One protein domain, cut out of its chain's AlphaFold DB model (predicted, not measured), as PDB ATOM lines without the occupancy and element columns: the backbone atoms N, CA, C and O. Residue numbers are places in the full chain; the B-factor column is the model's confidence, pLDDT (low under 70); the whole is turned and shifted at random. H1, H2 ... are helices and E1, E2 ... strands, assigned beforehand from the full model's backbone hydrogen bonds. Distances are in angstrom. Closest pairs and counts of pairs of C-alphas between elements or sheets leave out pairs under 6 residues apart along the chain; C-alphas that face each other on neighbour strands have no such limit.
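AT A GLANCE: This is residues 188 to 312 of the 781 residues of the protein "Mating pair stabilization TraN" of Thiorhodococcus drewsii AZ1 (UniProt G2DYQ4). A very long, narrow hairpin of two strands, E1 and E2, makes the length of the domain; at the end where E1 begins, E6 and E3 join it to form a curled sheet, with H1 across one face as a small head. Partway along the hairpin the much smaller hairpin E4 and E5 sits beside E1, and from it a long stretch with no named element, residues 276 to 304, loops back to the head. The printed part has 125 residues, with one named helix and six named strands in the order E1 E2 H1 E3 E4 E5 E6. The larger sheet has the order E2 - E1 - E6 - E3, all antiparallel, and the class is mostly strand. The whole is only just loose, close to extended, with a radius of gyration of the C-alphas of 20.6 A, and it spans 72 by 26 by 21 A.

HOW THE PARTS SIT: E1, residues 189 to 210, and E2, residues 217 to 234, form an antiparallel hairpin at 167 degrees, with N 202 and O 224 2.8 A apart, within hydrogen-bond range. E6, residues 305 to 311, is antiparallel to E1 beside its residues 189 to 194, with N 308 and O 191 2.8 A apart. E3, residues 253 to 260, is an edge strand antiparallel to E6, with N 257 and O 307 2.8 A apart. This sheet is twisted and curled. H1, residues 237 to 248, is on one face of it, two layers, at a height over the sheet of 8.8 A; it lies over E1 and E6 and runs across the strands, at 79 degrees to E1 on the local plane. The closest C-alphas of H1 and E1 are those of Cys 239 and Cys 191, 5.9 A apart. In H1 every O i to N i+4 pair is within hydrogen-bond range. E4, residues 266 to 269, and E5, residues 272 to 275, form an antiparallel hairpin, with N 267 and O 274 2.8 A apart. The closest C-alphas of E5 and E1 are those of Gly 272 and Val 201, 5.4 A apart.

IN THESE COORDINATES: E1 begins with C-alpha 189 at (13.383, 49.466, 22.567) and is 62.7 A long; E2 is 49.9 A long. H1 is 16.9 A long and E3 22.0 A. E4 and E5 have four residues each. E6 is 19.7 A long and ends with C-alpha 311 at (11.931, 56.363, 19.700).

THE WHOLE: The C-alphas of Glu 213 and Phe 251, the two farthest apart, are 72.2 A apart. The printed part has no cut. The link from E5 to E6 is long, with 29 residues. The mean pLDDT of the printed part is 82.4; residue 188 and residues 286 to 298 are under 70.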
ATOM      1  N   LYS A 188      16.525  51.274  19.765       69.50
ATOM      2  CA  LYS A 188      15.065  51.217  19.626       69.50
ATOM      3  C   LYS A 188      14.546  50.076  20.495       69.50
ATOM      4  O   LYS A 188      14.748  48.903  20.182       69.50
ATOM      5  N   LEU A 189      13.920  50.427  21.614       78.00
ATOM      6  CA  LEU A 189      13.383  49.466  22.567       78.00
ATOM      7  C   LEU A 189      11.917  49.190  22.225       78.00
ATOM      8  O   LEU A 189      11.115  50.115  22.116       78.00
ATOM      9  N   SER A 190      11.567  47.916  22.065       82.38
ATOM     10  CA  SER A 190      10.184  47.481  21.874       82.38
ATOM     11  C   SER A 190       9.768  46.556  23.012       82.38
ATOM     12  O   SER A 190      10.341  45.474  23.159       82.38
ATOM     13  N   CYS A 191       8.768  46.958  23.791       87.81
ATOM     14  CA  CYS A 191       8.177  46.137  24.846       87.81
ATOM     15  C   CYS A 191       6.754  45.739  24.458       87.81
ATOM     16  O   CYS A 191       6.031  46.525  23.851       87.81
ATOM     17  N   SER A 192       6.313  44.552  24.857       90.81
ATOM     18  CA  SER A 192       4.937  44.101  24.649       90.81
ATOM     19  C   SER A 192       4.263  43.721  25.962       90.81
ATOM     20  O   SER A 192       4.882  43.191  26.893       90.81
ATOM     21  N   ALA A 193       2.962  43.993  26.020       91.50
ATOM     22  CA  ALA A 193       2.077  43.514  27.066       91.50
ATOM     23  C   ALA A 193       0.930  42.730  26.436       91.50
ATOM     24  O   ALA A 193       0.375  43.121  25.408       91.50
ATOM     25  N   SER A 194       0.569  41.619  27.066       93.38
ATOM     26  CA  SER A 194      -0.548  40.773  26.653       93.38
ATOM     27  C   SER A 194      -1.644  40.789  27.708       93.38
ATOM     28  O   SER A 194      -1.387  40.931  28.909       93.38
ATOM     29  N   ARG A 195      -2.885  40.658  27.245       92.50
ATOM     30  CA  ARG A 195      -4.068  40.608  28.093       92.50
ATOM     31  C   ARG A 195      -4.460  39.168  28.379       92.50
ATOM     32  O   ARG A 195      -4.649  38.369  27.466       92.50
ATOM     33  N   THR A 196      -4.676  38.866  29.651       92.62
ATOM     34  CA  THR A 196      -5.322  37.621  30.072       92.62
ATOM     35  C   THR A 196      -6.777  37.923  30.417       92.62
ATOM     36  O   THR A 196      -7.034  38.667  31.363       92.62
ATOM     37  N   LEU A 197      -7.720  37.364  29.650       91.62
ATOM     38  CA  LEU A 197      -9.164  37.551  29.833       91.62
ATOM     39  C   LEU A 197      -9.867  36.195  30.007       91.62
ATOM     40  O   LEU A 197      -9.873  35.374  29.093       91.62
ATOM     41  N   ASP A 198     -10.492  35.988  31.166       91.81
ATOM     42  CA  ASP A 198     -11.428  34.889  31.439       91.81
ATOM     43  C   ASP A 198     -12.691  35.479  32.077       91.81
ATOM     44  O   ASP A 198     -12.697  35.922  33.231       91.81
ATOM     45  N   ALA A 199     -13.764  35.511  31.293       91.50
ATOM     46  CA  ALA A 199     -15.066  35.993  31.711       91.50
ATOM     47  C   ALA A 199     -16.175  35.144  31.087       91.50
ATOM     48  O   ALA A 199     -15.998  34.502  30.050       91.50
ATOM     49  N   THR A 200     -17.333  35.121  31.736       92.06
ATOM     50  CA  THR A 200     -18.541  34.467  31.232       92.06
ATOM     51  C   THR A 200     -19.719  35.425  31.366       92.06
ATOM     52  O   THR A 200     -19.907  36.059  32.404       92.06
ATOM     53  N   VAL A 201     -20.496  35.553  30.295       91.75
ATOM     54  CA  VAL A 201     -21.734  36.331  30.261       91.75
ATOM     55  C   VAL A 201     -22.900  35.368  30.445       91.75
ATOM     56  O   VAL A 201     -23.051  34.406  29.694       91.75
ATOM     57  N   TYR A 202     -23.726  35.636  31.451       91.12
ATOM     58  CA  TYR A 202     -24.969  34.918  31.703       91.12
ATOM     59  C   TYR A 202     -26.160  35.815  31.376       91.12
ATOM     60  O   TYR A 202     -26.111  37.037  31.540       91.12
ATOM     61  N   TRP A 203     -27.241  35.183  30.934       88.38
ATOM     62  CA  TRP A 203     -28.519  35.824  30.660       88.38
ATOM     63  C   TRP A 203     -29.549  35.225  31.603       88.38
ATOM     64  O   TRP A 203     -30.070  34.138  31.350       88.38
ATOM     65  N   ASP A 204     -29.792  35.907  32.718       88.69
ATOM     66  CA  ASP A 204     -30.712  35.416  33.734       88.69
ATOM     67  C   ASP A 204     -32.125  35.934  33.452       88.69
ATOM     68  O   ASP A 204     -32.303  37.143  33.276       88.69
ATOM     69  N   PRO A 205     -33.145  35.061  33.425       87.75
ATOM     70  CA  PRO A 205     -34.526  35.499  33.309       87.75
ATOM     71  C   PRO A 205     -34.965  36.179  34.611       87.75
ATOM     72  O   PRO A 205     -34.860  35.600  35.695       87.75
ATOM     73  N   VAL A 206     -35.476  37.403  34.503       88.25
ATOM     74  CA  VAL A 206     -36.055  38.171  35.607       88.25
ATOM     75  C   VAL A 206     -37.497  38.512  35.257       88.25
ATOM     76  O   VAL A 206     -37.788  38.999  34.166       88.25
ATOM     77  N   GLU A 207     -38.416  38.251  36.182       86.81
ATOM     78  CA  GLU A 207     -39.817  38.642  36.031       86.81
ATOM     79  C   GLU A 207     -39.951  40.155  36.247       86.81
ATOM     80  O   GLU A 207     -39.715  40.658  37.348       86.81
ATOM     81  N   VAL A 208     -40.312  40.888  35.192       87.31
ATOM     82  CA  VAL A 208     -40.459  42.359  35.217       87.31
ATOM     83  C   VAL A 208     -41.914  42.809  35.343       87.31
ATOM     84  O   VAL A 208     -42.195  43.983  35.583       87.31
ATOM     85  N   GLY A 209     -42.855  41.874  35.223       85.81
ATOM     86  CA  GLY A 209     -44.279  42.136  35.355       85.81
ATOM     87  C   GLY A 209     -45.117  40.902  35.054       85.81
ATOM     88  O   GLY A 209     -44.595  39.811  34.840       85.81
ATOM     89  N   ILE A 210     -46.430  41.090  35.030       83.06
ATOM     90  CA  ILE A 210     -47.402  40.077  34.621       83.06
ATOM     91  C   ILE A 210     -48.182  40.682  33.460       83.06
ATOM     92  O   ILE A 210     -48.628  41.829  33.558       83.06
ATOM     93  N   ASP A 211     -48.318  39.938  32.369       84.12
ATOM     94  CA  ASP A 211     -49.080  40.375  31.204       84.12
ATOM     95  C   ASP A 211     -50.556  40.578  31.604       84.12
ATOM     96  O   ASP A 211     -51.199  39.645  32.100       84.12
ATOM     97  N   PRO A 212     -51.112  41.791  31.430       79.88
ATOM     98  CA  PRO A 212     -52.474  42.105  31.845       79.88
ATOM     99  C   PRO A 212     -53.562  41.361  31.050       79.88
ATOM    100  O   PRO A 212     -54.698  41.310  31.525       79.88
ATOM    101  N   GLU A 213     -53.258  40.792  29.877       84.00
ATOM    102  CA  GLU A 213     -54.220  40.033  29.061       84.00
ATOM    103  C   GLU A 213     -54.192  38.526  29.351       84.00
ATOM    104  O   GLU A 213     -55.240  37.876  29.332       84.00
ATOM    105  N   THR A 214     -53.013  37.967  29.638       84.88
ATOM    106  CA  THR A 214     -52.813  36.510  29.764       84.88
ATOM    107  C   THR A 214     -52.573  36.037  31.201       84.88
ATOM    108  O   THR A 214     -52.822  34.871  31.506       84.88
ATOM    109  N   GLY A 215     -52.154  36.925  32.112       83.81
ATOM    110  CA  GLY A 215     -51.838  36.591  33.505       83.81
ATOM    111  C   GLY A 215     -50.514  35.837  33.692       83.81
ATOM    112  O   GLY A 215     -50.230  35.389  34.804       83.81
ATOM    113  N   GLU A 216     -49.715  35.688  32.634       86.94
ATOM    114  CA  GLU A 216     -48.405  35.032  32.666       86.94
ATOM    115  C   GLU A 216     -47.283  36.025  33.039       86.94
ATOM    116  O   GLU A 216     -47.387  37.220  32.741       86.94
ATOM    117  N   PRO A 217     -46.207  35.567  33.709       82.31
ATOM    118  CA  PRO A 217     -45.067  36.419  34.028       82.31
ATOM    119  C   PRO A 217     -44.326  36.847  32.754       82.31
ATOM    120  O   PRO A 217     -43.929  36.017  31.935       82.31
ATOM    121  N   ILE A 218     -44.092  38.152  32.607       84.50
ATOM    122  CA  ILE A 218     -43.226  38.706  31.566       84.50
ATOM    123  C   ILE A 218     -41.787  38.558  32.054       84.50
ATOM    124  O   ILE A 218     -41.361  39.241  32.989       84.50
ATOM    125  N   THR A 219     -41.041  37.654  31.425       84.00
ATOM    126  CA  THR A 219     -39.618  37.452  31.705       84.00
ATOM    127  C   THR A 219     -38.764  38.266  30.742       84.00
ATOM    128  O   THR A 219     -38.820  38.040  29.531       84.00
ATOM    129  N   GLU A 220     -37.930  39.154  31.273       86.94
ATOM    130  CA  GLU A 220     -36.849  39.794  30.525       86.94
ATOM    131  C   GLU A 220     -35.509  39.149  30.887       86.94
ATOM    132  O   GLU A 220     -35.284  38.729  32.022       86.94
ATOM    133  N   LEU A 221     -34.606  39.047  29.911       86.12
ATOM    134  CA  LEU A 221     -33.254  38.547  30.144       86.12
ATOM    135  C   LEU A 221     -32.367  39.696  30.620       86.12
ATOM    136  O   LEU A 221     -32.101  40.636  29.871       86.12
ATOM    137  N   VAL A 222     -31.870  39.597  31.851       88.44
ATOM    138  CA  VAL A 222     -30.902  40.545  32.403       88.44
ATOM    139  C   VAL A 222     -29.495  39.993  32.202       88.44
ATOM    140  O   VAL A 222     -29.191  38.853  32.559       88.44
ATOM    141  N   ARG A 223     -28.621  40.817  31.622       89.06
ATOM    142  CA  ARG A 223     -27.217  40.478  31.381       89.06
ATOM    143  C   ARG A 223     -26.422  40.541  32.685       89.06
ATOM    144  O   ARG A 223     -26.394  41.579  33.346       89.06
ATOM    145  N   ARG A 224     -25.725  39.457  33.031       88.81
ATOM    146  CA  ARG A 224     -24.780  39.389  34.154       88.81
ATOM    147  C   ARG A 224     -23.401  38.997  33.638       88.81
ATOM    148  O   ARG A 224     -23.260  37.985  32.961       88.81
ATOM    149  N   VAL A 225     -22.375  39.765  33.996       87.94
ATOM    150  CA  VAL A 225     -20.979  39.438  33.673       87.94
ATOM    151  C   VAL A 225     -20.291  38.872  34.906       87.94
ATOM    152  O   VAL A 225     -20.188  39.551  35.926       87.94
ATOM    153  N   GLU A 226     -19.783  37.648  34.803       89.62
ATOM    154  CA  GLU A 226     -18.848  37.080  35.770       89.62
ATOM    155  C   GLU A 226     -17.434  37.163  35.188       89.62
ATOM    156  O   GLU A 226     -17.089  36.455  34.243       89.62
ATOM    157  N   LYS A 227     -16.609  38.055  35.736       88.06
ATOM    158  CA  LYS A 227     -15.226  38.266  35.297       88.06
ATOM    159  C   LYS A 227     -14.275  37.615  36.301       88.06
ATOM    160  O   LYS A 227     -14.157  38.098  37.424       88.06
ATOM    161  N   ARG A 228     -13.610  36.524  35.903       86.69
ATOM    162  CA  ARG A 228     -12.602  35.843  36.735       86.69
ATOM    163  C   ARG A 228     -11.239  36.511  36.617       86.69
ATOM    164  O   ARG A 228     -10.584  36.722  37.632       86.69
ATOM    165  N   VAL A 229     -10.826  36.840  35.393       90.44
ATOM    166  CA  VAL A 229      -9.539  37.485  35.111       90.44
ATOM    167  C   VAL A 229      -9.715  38.501  33.994       90.44
ATOM    168  O   VAL A 229     -10.328  38.207  32.973       90.44
ATOM    169  N   ASP A 230      -9.169  39.692  34.195       90.56
ATOM    170  CA  ASP A 230      -8.989  40.703  33.160       90.56
ATOM    171  C   ASP A 230      -7.806  41.584  33.566       90.56
ATOM    172  O   ASP A 230      -7.960  42.532  34.337       90.56
ATOM    173  N   LEU A 231      -6.605  41.183  33.158       91.94
ATOM    174  CA  LEU A 231      -5.368  41.850  33.555       91.94
ATOM    175  C   LEU A 231      -4.365  41.897  32.409       91.94
ATOM    176  O   LEU A 231      -4.350  41.025  31.536       91.94
ATOM    177  N   TRP A 232      -3.516  42.918  32.448       91.19
ATOM    178  CA  TRP A 232      -2.409  43.105  31.522       91.19
ATOM    179  C   TRP A 232      -1.098  42.693  32.180       91.19
ATOM    180  O   TRP A 232      -0.809  43.089  33.310       91.19
ATOM    181  N   SER A 233      -0.302  41.911  31.459       91.56
ATOM    182  CA  SER A 233       1.020  41.463  31.892       91.56
ATOM    183  C   SER A 233       2.067  41.819  30.849       91.56
ATOM    184  O   SER A 233       1.920  41.482  29.674       91.56
ATOM    185  N   TRP A 234       3.133  42.477  31.296       89.94
ATOM    186  CA  TRP A 234       4.303  42.780  30.480       89.94
ATOM    187  C   TRP A 234       5.185  41.546  30.325       89.94
ATOM    188  O   TRP A 234       5.379  40.800  31.285       89.94
ATOM    189  N   GLU A 235       5.758  41.358  29.137       88.31
ATOM    190  CA  GLU A 235       6.702  40.260  28.889       88.31
ATOM    191  C   GLU A 235       8.004  40.415  29.693       88.31
ATOM    192  O   GLU A 235       8.630  39.426  30.070       88.31
ATOM    193  N   SER A 236       8.395  41.656  30.002       88.94
ATOM    194  CA  SER A 236       9.570  41.970  30.813       88.94
ATOM    195  C   SER A 236       9.330  43.214  31.667       88.94
ATOM    196  O   SER A 236       9.087  44.301  31.142       88.94
ATOM    197  N   ALA A 237       9.446  43.065  32.990       85.75
ATOM    198  CA  ALA A 237       9.359  44.184  33.930       85.75
ATOM    199  C   ALA A 237      10.501  45.196  33.725       85.75
ATOM    200  O   ALA A 237      10.258  46.397  33.747       85.75
ATOM    201  N   ALA A 238      11.714  44.713  33.430       85.69
ATOM    202  CA  ALA A 238      12.873  45.562  33.148       85.69
ATOM    203  C   ALA A 238      12.681  46.410  31.879       85.69
ATOM    204  O   ALA A 238      13.162  47.538  31.801       85.69
ATOM    205  N   CYS A 239      11.953  45.881  30.891       84.75
ATOM    206  CA  CYS A 239      11.631  46.605  29.661       84.75
ATOM    207  C   CYS A 239      10.714  47.800  29.960       84.75
ATOM    208  O   CYS A 239      10.998  48.917  29.533       84.75
ATOM    209  N   LEU A 240       9.662  47.582  30.757       84.31
ATOM    210  CA  LEU A 240       8.746  48.643  31.183       84.31
ATOM    211  C   LEU A 240       9.452  49.716  32.022       84.31
ATOM    212  O   LEU A 240       9.233  50.901  31.789       84.31
ATOM    213  N   GLU A 241      10.293  49.302  32.971       85.06
ATOM    214  CA  GLU A 241      11.071  50.217  33.813       85.06
ATOM    215  C   GLU A 241      11.975  51.102  32.947       85.06
ATOM    216  O   GLU A 241      11.879  52.326  33.021       85.06
ATOM    217  N   THR A 242      12.712  50.499  32.007       83.00
ATOM    218  CA  THR A 242      13.573  51.231  31.063       83.00
ATOM    219  C   THR A 242      12.780  52.230  30.217       83.00
ATOM    220  O   THR A 242      13.201  53.376  30.076       83.00
ATOM    221  N   ILE A 243      11.619  51.841  29.667       82.06
ATOM    222  CA  ILE A 243      10.765  52.779  28.917       82.06
ATOM    223  C   ILE A 243      10.322  53.934  29.815       82.06
ATOM    224  O   ILE A 243      10.406  55.089  29.404       82.06
ATOM    225  N   SER A 244       9.866  53.640  31.033       80.44
ATOM    226  CA  SER A 244       9.372  54.671  31.945       80.44
ATOM    227  C   SER A 244      10.463  55.668  32.344       80.44
ATOM    228  O   SER A 244      10.210  56.870  32.339       80.44
ATOM    229  N   GLU A 245      11.683  55.194  32.604       82.75
ATOM    230  CA  GLU A 245      12.830  56.042  32.929       82.75
ATOM    231  C   GLU A 245      13.232  56.916  31.739       82.75
ATOM    232  O   GLU A 245      13.359  58.130  31.880       82.75
ATOM    233  N   ARG A 246      13.358  56.324  30.543       81.19
ATOM    234  CA  ARG A 246      13.760  57.052  29.328       81.19
ATOM    235  C   ARG A 246      12.698  58.027  28.822       81.19
ATOM    236  O   ARG A 246      13.043  59.052  28.242       81.19
ATOM    237  N   LEU A 247      11.412  57.766  29.057       80.06
ATOM    238  CA  LEU A 247      10.346  58.737  28.778       80.06
ATOM    239  C   LEU A 247      10.412  59.949  29.715       80.06
ATOM    240  O   LEU A 247      10.138  61.068  29.283       80.06
ATOM    241  N   MET A 248      10.813  59.752  30.976       78.62
ATOM    242  CA  MET A 248      11.014  60.853  31.929       78.62
ATOM    243  C   MET A 248      12.231  61.727  31.601       78.62
ATOM    244  O   MET A 248      12.356  62.818  32.161       78.62
ATOM    245  N   ASP A 249      13.111  61.279  30.702       78.62
ATOM    246  CA  ASP A 249      14.220  62.095  30.214       78.62
ATOM    247  C   ASP A 249      13.736  63.256  29.335       78.62
ATOM    248  O   ASP A 249      14.409  64.282  29.269       78.62
ATOM    249  N   GLY A 250      12.559  63.133  28.708       76.75
ATOM    250  CA  GLY A 250      11.960  64.173  27.860       76.75
ATOM    251  C   GLY A 250      12.483  64.215  26.420       76.75
ATOM    252  O   GLY A 250      11.994  65.008  25.625       76.75
ATOM    253  N   PHE A 251      13.436  63.348  26.067       79.56
ATOM    254  CA  PHE A 251      13.987  63.241  24.710       79.56
ATOM    255  C   PHE A 251      13.310  62.141  23.890       79.56
ATOM    256  O   PHE A 251      13.207  62.246  22.675       79.56
ATOM    257  N   CYS A 252      12.829  61.077  24.534       80.81
ATOM    258  CA  CYS A 252      12.227  59.954  23.830       80.81
ATOM    259  C   CYS A 252      10.709  60.117  23.691       80.81
ATOM    260  O   CYS A 252      10.033  60.575  24.615       80.81
ATOM    261  N   ARG A 253      10.170  59.663  22.561       79.81
ATOM    262  CA  ARG A 253       8.732  59.511  22.321       79.81
ATOM    263  C   ARG A 253       8.364  58.038  22.367       79.81
ATOM    264  O   ARG A 253       9.108  57.205  21.850       79.81
ATOM    265  N   SER A 254       7.224  57.699  22.962       80.88
ATOM    266  CA  SER A 254       6.687  56.339  22.856       80.88
ATOM    267  C   SER A 254       5.484  56.283  21.939       80.88
ATOM    268  O   SER A 254       4.585  57.111  22.017       80.88
ATOM    269  N   THR A 255       5.442  55.251  21.107       82.31
ATOM    270  CA  THR A 255       4.270  54.911  20.307       82.31
ATOM    271  C   THR A 255       3.711  53.596  20.820       82.31
ATOM    272  O   THR A 255       4.374  52.557  20.756       82.31
ATOM    273  N   THR A 256       2.481  53.633  21.330       83.81
ATOM    274  CA  THR A 256       1.753  52.425  21.728       83.81
ATOM    275  C   THR A 256       0.847  51.993  20.576       83.81
ATOM    276  O   THR A 256       0.068  52.786  20.057       83.81
ATOM    277  N   THR A 257       0.931  50.728  20.173       87.19
ATOM    278  CA  THR A 257       0.129  50.152  19.085       87.19
ATOM    279  C   THR A 257      -0.556  48.871  19.538       87.19
ATOM    280  O   THR A 257      -0.012  48.117  20.345       87.19
ATOM    281  N   CYS A 258      -1.751  48.602  19.015       88.31
ATOM    282  CA  CYS A 258      -2.412  47.318  19.213       88.31
ATOM    283  C   CYS A 258      -1.942  46.319  18.156       88.31
ATOM    284  O   CYS A 258      -2.182  46.520  16.967       88.31
ATOM    285  N   SER A 259      -1.292  45.237  18.573       87.69
ATOM    286  CA  SER A 259      -0.829  44.183  17.663       87.69
ATOM    287  C   SER A 259      -1.831  43.036  17.522       87.69
ATOM    288  O   SER A 259      -1.773  42.290  16.545       87.69
ATOM    289  N   SER A 260      -2.768  42.895  18.465       88.50
ATOM    290  CA  SER A 260      -3.781  41.839  18.446       88.50
ATOM    291  C   SER A 260      -5.171  42.382  18.758       88.50
ATOM    292  O   SER A 260      -5.384  42.965  19.819       88.50
ATOM    293  N   ASN A 261      -6.114  42.123  17.850       86.81
ATOM    294  CA  ASN A 261      -7.481  42.655  17.845       86.81
ATOM    295  C   ASN A 261      -7.593  44.195  17.671       86.81
ATOM    296  O   ASN A 261      -8.296  44.835  18.452       86.81
ATOM    297  N   PRO A 262      -6.902  44.808  16.684       79.38
ATOM    298  CA  PRO A 262      -6.840  46.268  16.538       79.38
ATOM    299  C   PRO A 262      -8.147  46.919  16.059       79.38
ATOM    300  O   PRO A 262      -8.429  48.046  16.452       79.38
ATOM    301  N   ASP A 263      -8.946  46.216  15.251       80.38
ATOM    302  CA  ASP A 263     -10.132  46.768  14.570       80.38
ATOM    303  C   ASP A 263     -11.469  46.362  15.219       80.38
ATOM    304  O   ASP A 263     -12.536  46.592  14.649       80.38
ATOM    305  N   ALA A 264     -11.436  45.694  16.376       82.06
ATOM    306  CA  ALA A 264     -12.642  45.221  17.046       82.06
ATOM    307  C   ALA A 264     -13.007  46.093  18.251       82.06
ATOM    308  O   ALA A 264     -12.145  46.516  19.019       82.06
ATOM    309  N   ASP A 265     -14.308  46.272  18.469       82.31
ATOM    310  CA  ASP A 265     -14.847  46.998  19.627       82.31
ATOM    311  C   ASP A 265     -15.109  46.085  20.838       82.31
ATOM    312  O   ASP A 265     -15.236  46.552  21.978       82.31
ATOM    313  N   CYS A 266     -15.166  44.771  20.594       89.50
ATOM    314  CA  CYS A 266     -15.555  43.756  21.563       89.50
ATOM    315  C   CYS A 266     -14.633  42.530  21.522       89.50
ATOM    316  O   CYS A 266     -14.051  42.193  20.487       89.50
ATOM    317  N   VAL A 267     -14.528  41.834  22.655       90.81
ATOM    318  CA  VAL A 267     -13.827  40.549  22.776       90.81
ATOM    319  C   VAL A 267     -14.857  39.442  23.023       90.81
ATOM    320  O   VAL A 267     -15.642  39.553  23.974       90.81
ATOM    321  N   PRO A 268     -14.879  38.369  22.209       90.25
ATOM    322  CA  PRO A 268     -15.785  37.248  22.429       90.25
ATOM    323  C   PRO A 268     -15.393  36.483  23.698       90.25
ATOM    324  O   PRO A 268     -14.226  36.149  23.906       90.25
ATOM    325  N   VAL A 269     -16.384  36.172  24.533       89.62
ATOM    326  CA  VAL A 269     -16.220  35.395  25.767       89.62
ATOM    327  C   VAL A 269     -17.276  34.289  25.841       89.62
ATOM    328  O   VAL A 269     -18.173  34.191  25.004       89.62
ATOM    329  N   SER A 270     -17.191  33.414  26.841       91.06
ATOM    330  CA  SER A 270     -18.214  32.379  27.010       91.06
ATOM    331  C   SER A 270     -19.582  33.028  27.279       91.06
ATOM    332  O   SER A 270     -19.711  33.817  28.211       91.06
ATOM    333  N   GLY A 271     -20.599  32.724  26.467       87.88
ATOM    334  CA  GLY A 271     -21.975  33.217  26.652       87.88
ATOM    335  C   GLY A 271     -22.283  34.630  26.125       87.88
ATOM    336  O   GLY A 271     -23.416  35.093  26.275       87.88
ATOM    337  N   GLY A 272     -21.327  35.313  25.481       89.38
ATOM    338  CA  GLY A 272     -21.544  36.639  24.888       89.38
ATOM    339  C   GLY A 272     -20.251  37.340  24.463       89.38
ATOM    340  O   GLY A 272     -19.249  36.701  24.162       89.38
ATOM    341  N   GLU A 273     -20.263  38.668  24.466       90.94
ATOM    342  CA  GLU A 273     -19.098  39.517  24.197       90.94
ATOM    343  C   GLU A 273     -18.984  40.617  25.257       90.94
ATOM    344  O   GLU A 273     -19.976  40.980  25.901       90.94
ATOM    345  N   LEU A 274     -17.763  41.108  25.460       89.88
ATOM    346  CA  LEU A 274     -17.455  42.241  26.329       89.88
ATOM    347  C   LEU A 274     -16.916  43.387  25.481       89.88
ATOM    348  O   LEU A 274     -16.016  43.160  24.675       89.88
ATOM    349  N   CYS A 275     -17.426  44.600  25.683       89.25
ATOM    350  CA  CYS A 275     -17.082  45.761  24.858       89.25
ATOM    351  C   CYS A 275     -16.751  46.990  25.711       89.25
ATOM    352  O   CYS A 275     -17.253  47.137  26.828       89.25
ATOM    353  N   GLY A 276     -15.955  47.912  25.162       85.44
ATOM    354  CA  GLY A 276     -15.738  49.243  25.744       85.44
ATOM    355  C   GLY A 276     -15.391  49.221  27.240       85.44
ATOM    356  O   GLY A 276     -14.455  48.547  27.658       85.44
ATOM    357  N   GLY A 277     -16.173  49.936  28.057       82.69
ATOM    358  CA  GLY A 277     -15.952  50.062  29.507       82.69
ATOM    359  C   GLY A 277     -16.121  48.772  30.322       82.69
ATOM    360  O   GLY A 277     -15.833  48.762  31.516       82.69
ATOM    361  N   GLU A 278     -16.570  47.673  29.710       86.50
ATOM    362  CA  GLU A 278     -16.615  46.358  30.363       86.50
ATOM    363  C   GLU A 278     -15.250  45.673  30.410       86.50
ATOM    364  O   GLU A 278     -15.094  44.649  31.075       86.50
ATOM    365  N   LEU A 279     -14.267  46.218  29.700       87.75
ATOM    366  CA  LEU A 279     -12.908  45.724  29.567       87.75
ATOM    367  C   LEU A 279     -11.958  46.639  30.356       87.75
ATOM    368  O   LEU A 279     -12.128  47.855  30.366       87.75
ATOM    369  N   VAL A 280     -10.951  46.065  31.022       87.56
ATOM    370  CA  VAL A 280      -9.853  46.859  31.590       87.56
ATOM    371  C   VAL A 280      -9.096  47.533  30.450       87.56
ATOM    372  O   VAL A 280      -8.686  46.869  29.494       87.56
ATOM    373  N   SER A 281      -8.919  48.851  30.561       85.19
ATOM    374  CA  SER A 281      -8.242  49.658  29.552       85.19
ATOM    375  C   SER A 281      -6.833  49.124  29.259       85.19
ATOM    376  O   SER A 281      -6.125  48.732  30.193       85.19
ATOM    377  N   PRO A 282      -6.419  49.095  27.981       84.88
ATOM    378  CA  PRO A 282      -5.056  48.741  27.614       84.88
ATOM    379  C   PRO A 282      -4.050  49.700  28.263       84.88
ATOM    380  O   PRO A 282      -4.359  50.884  28.423       84.88
ATOM    381  N   PRO A 283      -2.855  49.217  28.652       82.50
ATOM    382  CA  PRO A 283      -1.822  50.089  29.174       82.50
ATOM    383  C   PRO A 283      -1.366  51.029  28.058       82.50
ATOM    384  O   PRO A 283      -1.133  50.606  26.926       82.50
ATOM    385  N   TYR A 284      -1.248  52.303  28.405       78.12
ATOM    386  CA  TYR A 284      -0.830  53.364  27.506       78.12
ATOM    387  C   TYR A 284       0.268  54.170  28.183       78.12
ATOM    388  O   TYR A 284       0.123  54.594  29.332       78.12
ATOM    389  N   LEU A 285       1.373  54.340  27.469       70.06
ATOM    390  CA  LEU A 285       2.479  55.205  27.849       70.06
ATOM    391  C   LEU A 285       2.416  56.363  26.849       70.06
ATOM    392  O   LEU A 285       2.488  56.118  25.646       70.06
ATOM    393  N   GLY A 286       2.114  57.569  27.347       62.59
ATOM    394  CA  GLY A 286       1.808  58.753  26.533       62.59
ATOM    395  C   GLY A 286       2.869  59.080  25.482       62.59
ATOM    396  O   GLY A 286       3.997  58.607  25.560       62.59
ATOM    397  N   GLU A 287       2.526  59.903  24.491       58.88
ATOM    398  CA  GLU A 287       3.440  60.211  23.377       58.88
ATOM    399  C   GLU A 287       4.683  60.997  23.824       58.88
ATOM    400  O   GLU A 287       5.762  60.829  23.255       58.88
ATOM    401  N   THR A 288       4.561  61.804  24.886       55.06
ATOM    402  CA  THR A 288       5.667  62.535  25.518       55.06
ATOM    403  C   THR A 288       5.500  62.527  27.042       55.06
ATOM    404  O   THR A 288       4.384  62.624  27.554       55.06
ATOM    405  N   GLY A 289       6.601  62.402  27.794       47.66
ATOM    406  CA  GLY A 289       6.614  62.220  29.257       47.66
ATOM    407  C   GLY A 289       6.025  63.358  30.114       47.66
ATOM    408  O   GLY A 289       6.182  63.319  31.332       47.66
ATOM    409  N   ASN A 290       5.354  64.348  29.511       45.81
ATOM    410  CA  ASN A 290       4.805  65.532  30.181       45.81
ATOM    411  C   ASN A 290       3.300  65.767  29.954       45.81
ATOM    412  O   ASN A 290       2.773  66.729  30.514       45.81
ATOM    413  N   GLU A 291       2.582  64.938  29.185       49.22
ATOM    414  CA  GLU A 291       1.141  65.160  29.013       49.22
ATOM    415  C   GLU A 291       0.329  64.697  30.238       49.22
ATOM    416  O   GLU A 291       0.378  63.524  30.627       49.22
ATOM    417  N   PRO A 292      -0.447  65.600  30.869       37.75
ATOM    418  CA  PRO A 292      -1.295  65.249  31.988       37.75
ATOM    419  C   PRO A 292      -2.540  64.496  31.496       37.75
ATOM    420  O   PRO A 292      -3.512  65.100  31.064       37.75
ATOM    421  N   TRP A 293      -2.533  63.174  31.672       43.78
ATOM    422  CA  TRP A 293      -3.723  62.336  31.898       43.78
ATOM    423  C   TRP A 293      -4.842  62.334  30.840       43.78
ATOM    424  O   TRP A 293      -5.961  61.930  31.176       43.78
ATOM    425  N   GLU A 294      -4.604  62.705  29.580       44.12
ATOM    426  CA  GLU A 294      -5.615  62.433  28.554       44.12
ATOM    427  C   GLU A 294      -5.642  60.934  28.231       44.12
ATOM    428  O   GLU A 294      -4.720  60.339  27.682       44.12
ATOM    429  N   GLN A 295      -6.743  60.300  28.631       48.56
ATOM    430  CA  GLN A 295      -7.004  58.863  28.551       48.56
ATOM    431  C   GLN A 295      -7.328  58.391  27.118       48.56
ATOM    432  O   GLN A 295      -8.022  57.391  26.933       48.56
ATOM    433  N   PHE A 296      -6.866  59.114  26.095       50.56
ATOM    434  CA  PHE A 296      -7.091  58.785  24.691       50.56
ATOM    435  C   PHE A 296      -5.881  58.045  24.132       50.56
ATOM    436  O   PHE A 296      -5.033  58.606  23.453       50.56
ATOM    437  N   SER A 297      -5.823  56.741  24.394       58.41
ATOM    438  CA  SER A 297      -4.743  55.884  23.906       58.41
ATOM    439  C   SER A 297      -4.825  55.558  22.412       58.41
ATOM    440  O   SER A 297      -4.030  54.751  21.950       58.41
ATOM    441  N   GLY A 298      -5.826  56.052  21.665       66.69
ATOM    442  CA  GLY A 298      -6.105  55.659  20.267       66.69
ATOM    443  C   GLY A 298      -6.378  54.156  20.045       66.69
ATOM    444  O   GLY A 298      -6.788  53.746  18.966       66.69
ATOM    445  N   ILE A 299      -6.170  53.331  21.073       78.12
ATOM    446  CA  ILE A 299      -6.255  51.875  21.078       78.12
ATOM    447  C   ILE A 299      -7.634  51.458  21.579       78.12
ATOM    448  O   ILE A 299      -8.044  51.834  22.680       78.12
ATOM    449  N   GLY A 300      -8.321  50.632  20.791       82.94
ATOM    450  CA  GLY A 300      -9.612  50.061  21.160       82.94
ATOM    451  C   GLY A 300      -9.539  49.216  22.437       82.94
ATOM    452  O   GLY A 300      -8.584  48.470  22.666       82.94
ATOM    453  N   ALA A 301     -10.585  49.282  23.266       85.12
ATOM    454  CA  ALA A 301     -10.669  48.533  24.526       85.12
ATOM    455  C   ALA A 301     -10.618  47.002  24.338       85.12
ATOM    456  O   ALA A 301     -10.304  46.271  25.284       85.12
ATOM    457  N   ALA A 302     -10.911  46.512  23.128       89.50
ATOM    458  CA  ALA A 302     -10.847  45.098  22.773       89.50
ATOM    459  C   ALA A 302      -9.442  44.597  22.423       89.50
ATOM    460  O   ALA A 302      -9.281  43.405  22.150       89.50
ATOM    461  N   CYS A 303      -8.433  45.469  22.440       91.31
ATOM    462  CA  CYS A 303      -7.061  45.071  22.189       91.31
ATOM    463  C   CYS A 303      -6.626  43.951  23.153       91.31
ATOM    464  O   CYS A 303      -6.877  44.010  24.363       91.31
ATOM    465  N   MET A 304      -5.971  42.927  22.607       91.00
ATOM    466  CA  MET A 304      -5.504  41.747  23.349       91.00
ATOM    467  C   MET A 304      -3.988  41.738  23.553       91.00
ATOM    468  O   MET A 304      -3.486  41.054  24.446       91.00
ATOM    469  N   GLN A 305      -3.251  42.501  22.746       92.44
ATOM    470  CA  GLN A 305      -1.809  42.663  22.880       92.44
ATOM    471  C   GLN A 305      -1.409  44.054  22.404       92.44
ATOM    472  O   GLN A 305      -1.795  44.467  21.309       92.44
ATOM    473  N   VAL A 306      -0.629  44.754  23.221       89.88
ATOM    474  CA  VAL A 306      -0.046  46.047  22.864       89.88
ATOM    475  C   VAL A 306       1.460  45.920  22.705       89.88
ATOM    476  O   VAL A 306       2.116  45.189  23.451       89.88
ATOM    477  N   GLY A 307       1.999  46.638  21.725       88.56
ATOM    478  CA  GLY A 307       3.424  46.881  21.558       88.56
ATOM    479  C   GLY A 307       3.719  48.356  21.798       88.56
ATOM    480  O   GLY A 307       3.084  49.217  21.192       88.56
ATOM    481  N   VAL A 308       4.681  48.641  22.669       86.44
ATOM    482  CA  VAL A 308       5.233  49.977  22.885       86.44
ATOM    483  C   VAL A 308       6.603  50.034  22.240       86.44
ATOM    484  O   VAL A 308       7.501  49.287  22.630       86.44
ATOM    485  N   ALA A 309       6.755  50.920  21.264       84.62
ATOM    486  CA  ALA A 309       8.042  51.277  20.690       84.62
ATOM    487  C   ALA A 309       8.505  52.605  21.292       84.62
ATOM    488  O   ALA A 309       7.730  53.559  21.347       84.62
ATOM    489  N   LEU A 310       9.756  52.656  21.741       83.31
ATOM    490  CA  LEU A 310      10.410  53.879  22.185       83.31
ATOM    491  C   LEU A 310      11.321  54.399  21.066       83.31
ATOM    492  O   LEU A 310      12.221  53.684  20.617       83.31
ATOM    493  N   ASP A 311      11.089  55.636  20.640       81.00
ATOM    494  CA  ASP A 311      11.931  56.363  19.700       81.00
ATOM    495  C   ASP A 311      12.679  57.485  20.425       81.00
ATOM    496  O   ASP A 311      12.089  58.457  20.888       81.00
ATOM    497  N   CYS A 312      13.996  57.334  20.516       80.38
ATOM    498  CA  CYS A 312      14.910  58.330  21.066       80.38
ATOM    499  C   CYS A 312      15.780  58.967  19.971       80.38
ATOM    500  O   CYS A 312      16.840  59.490  20.289       80.38
TER     501      CYS A 312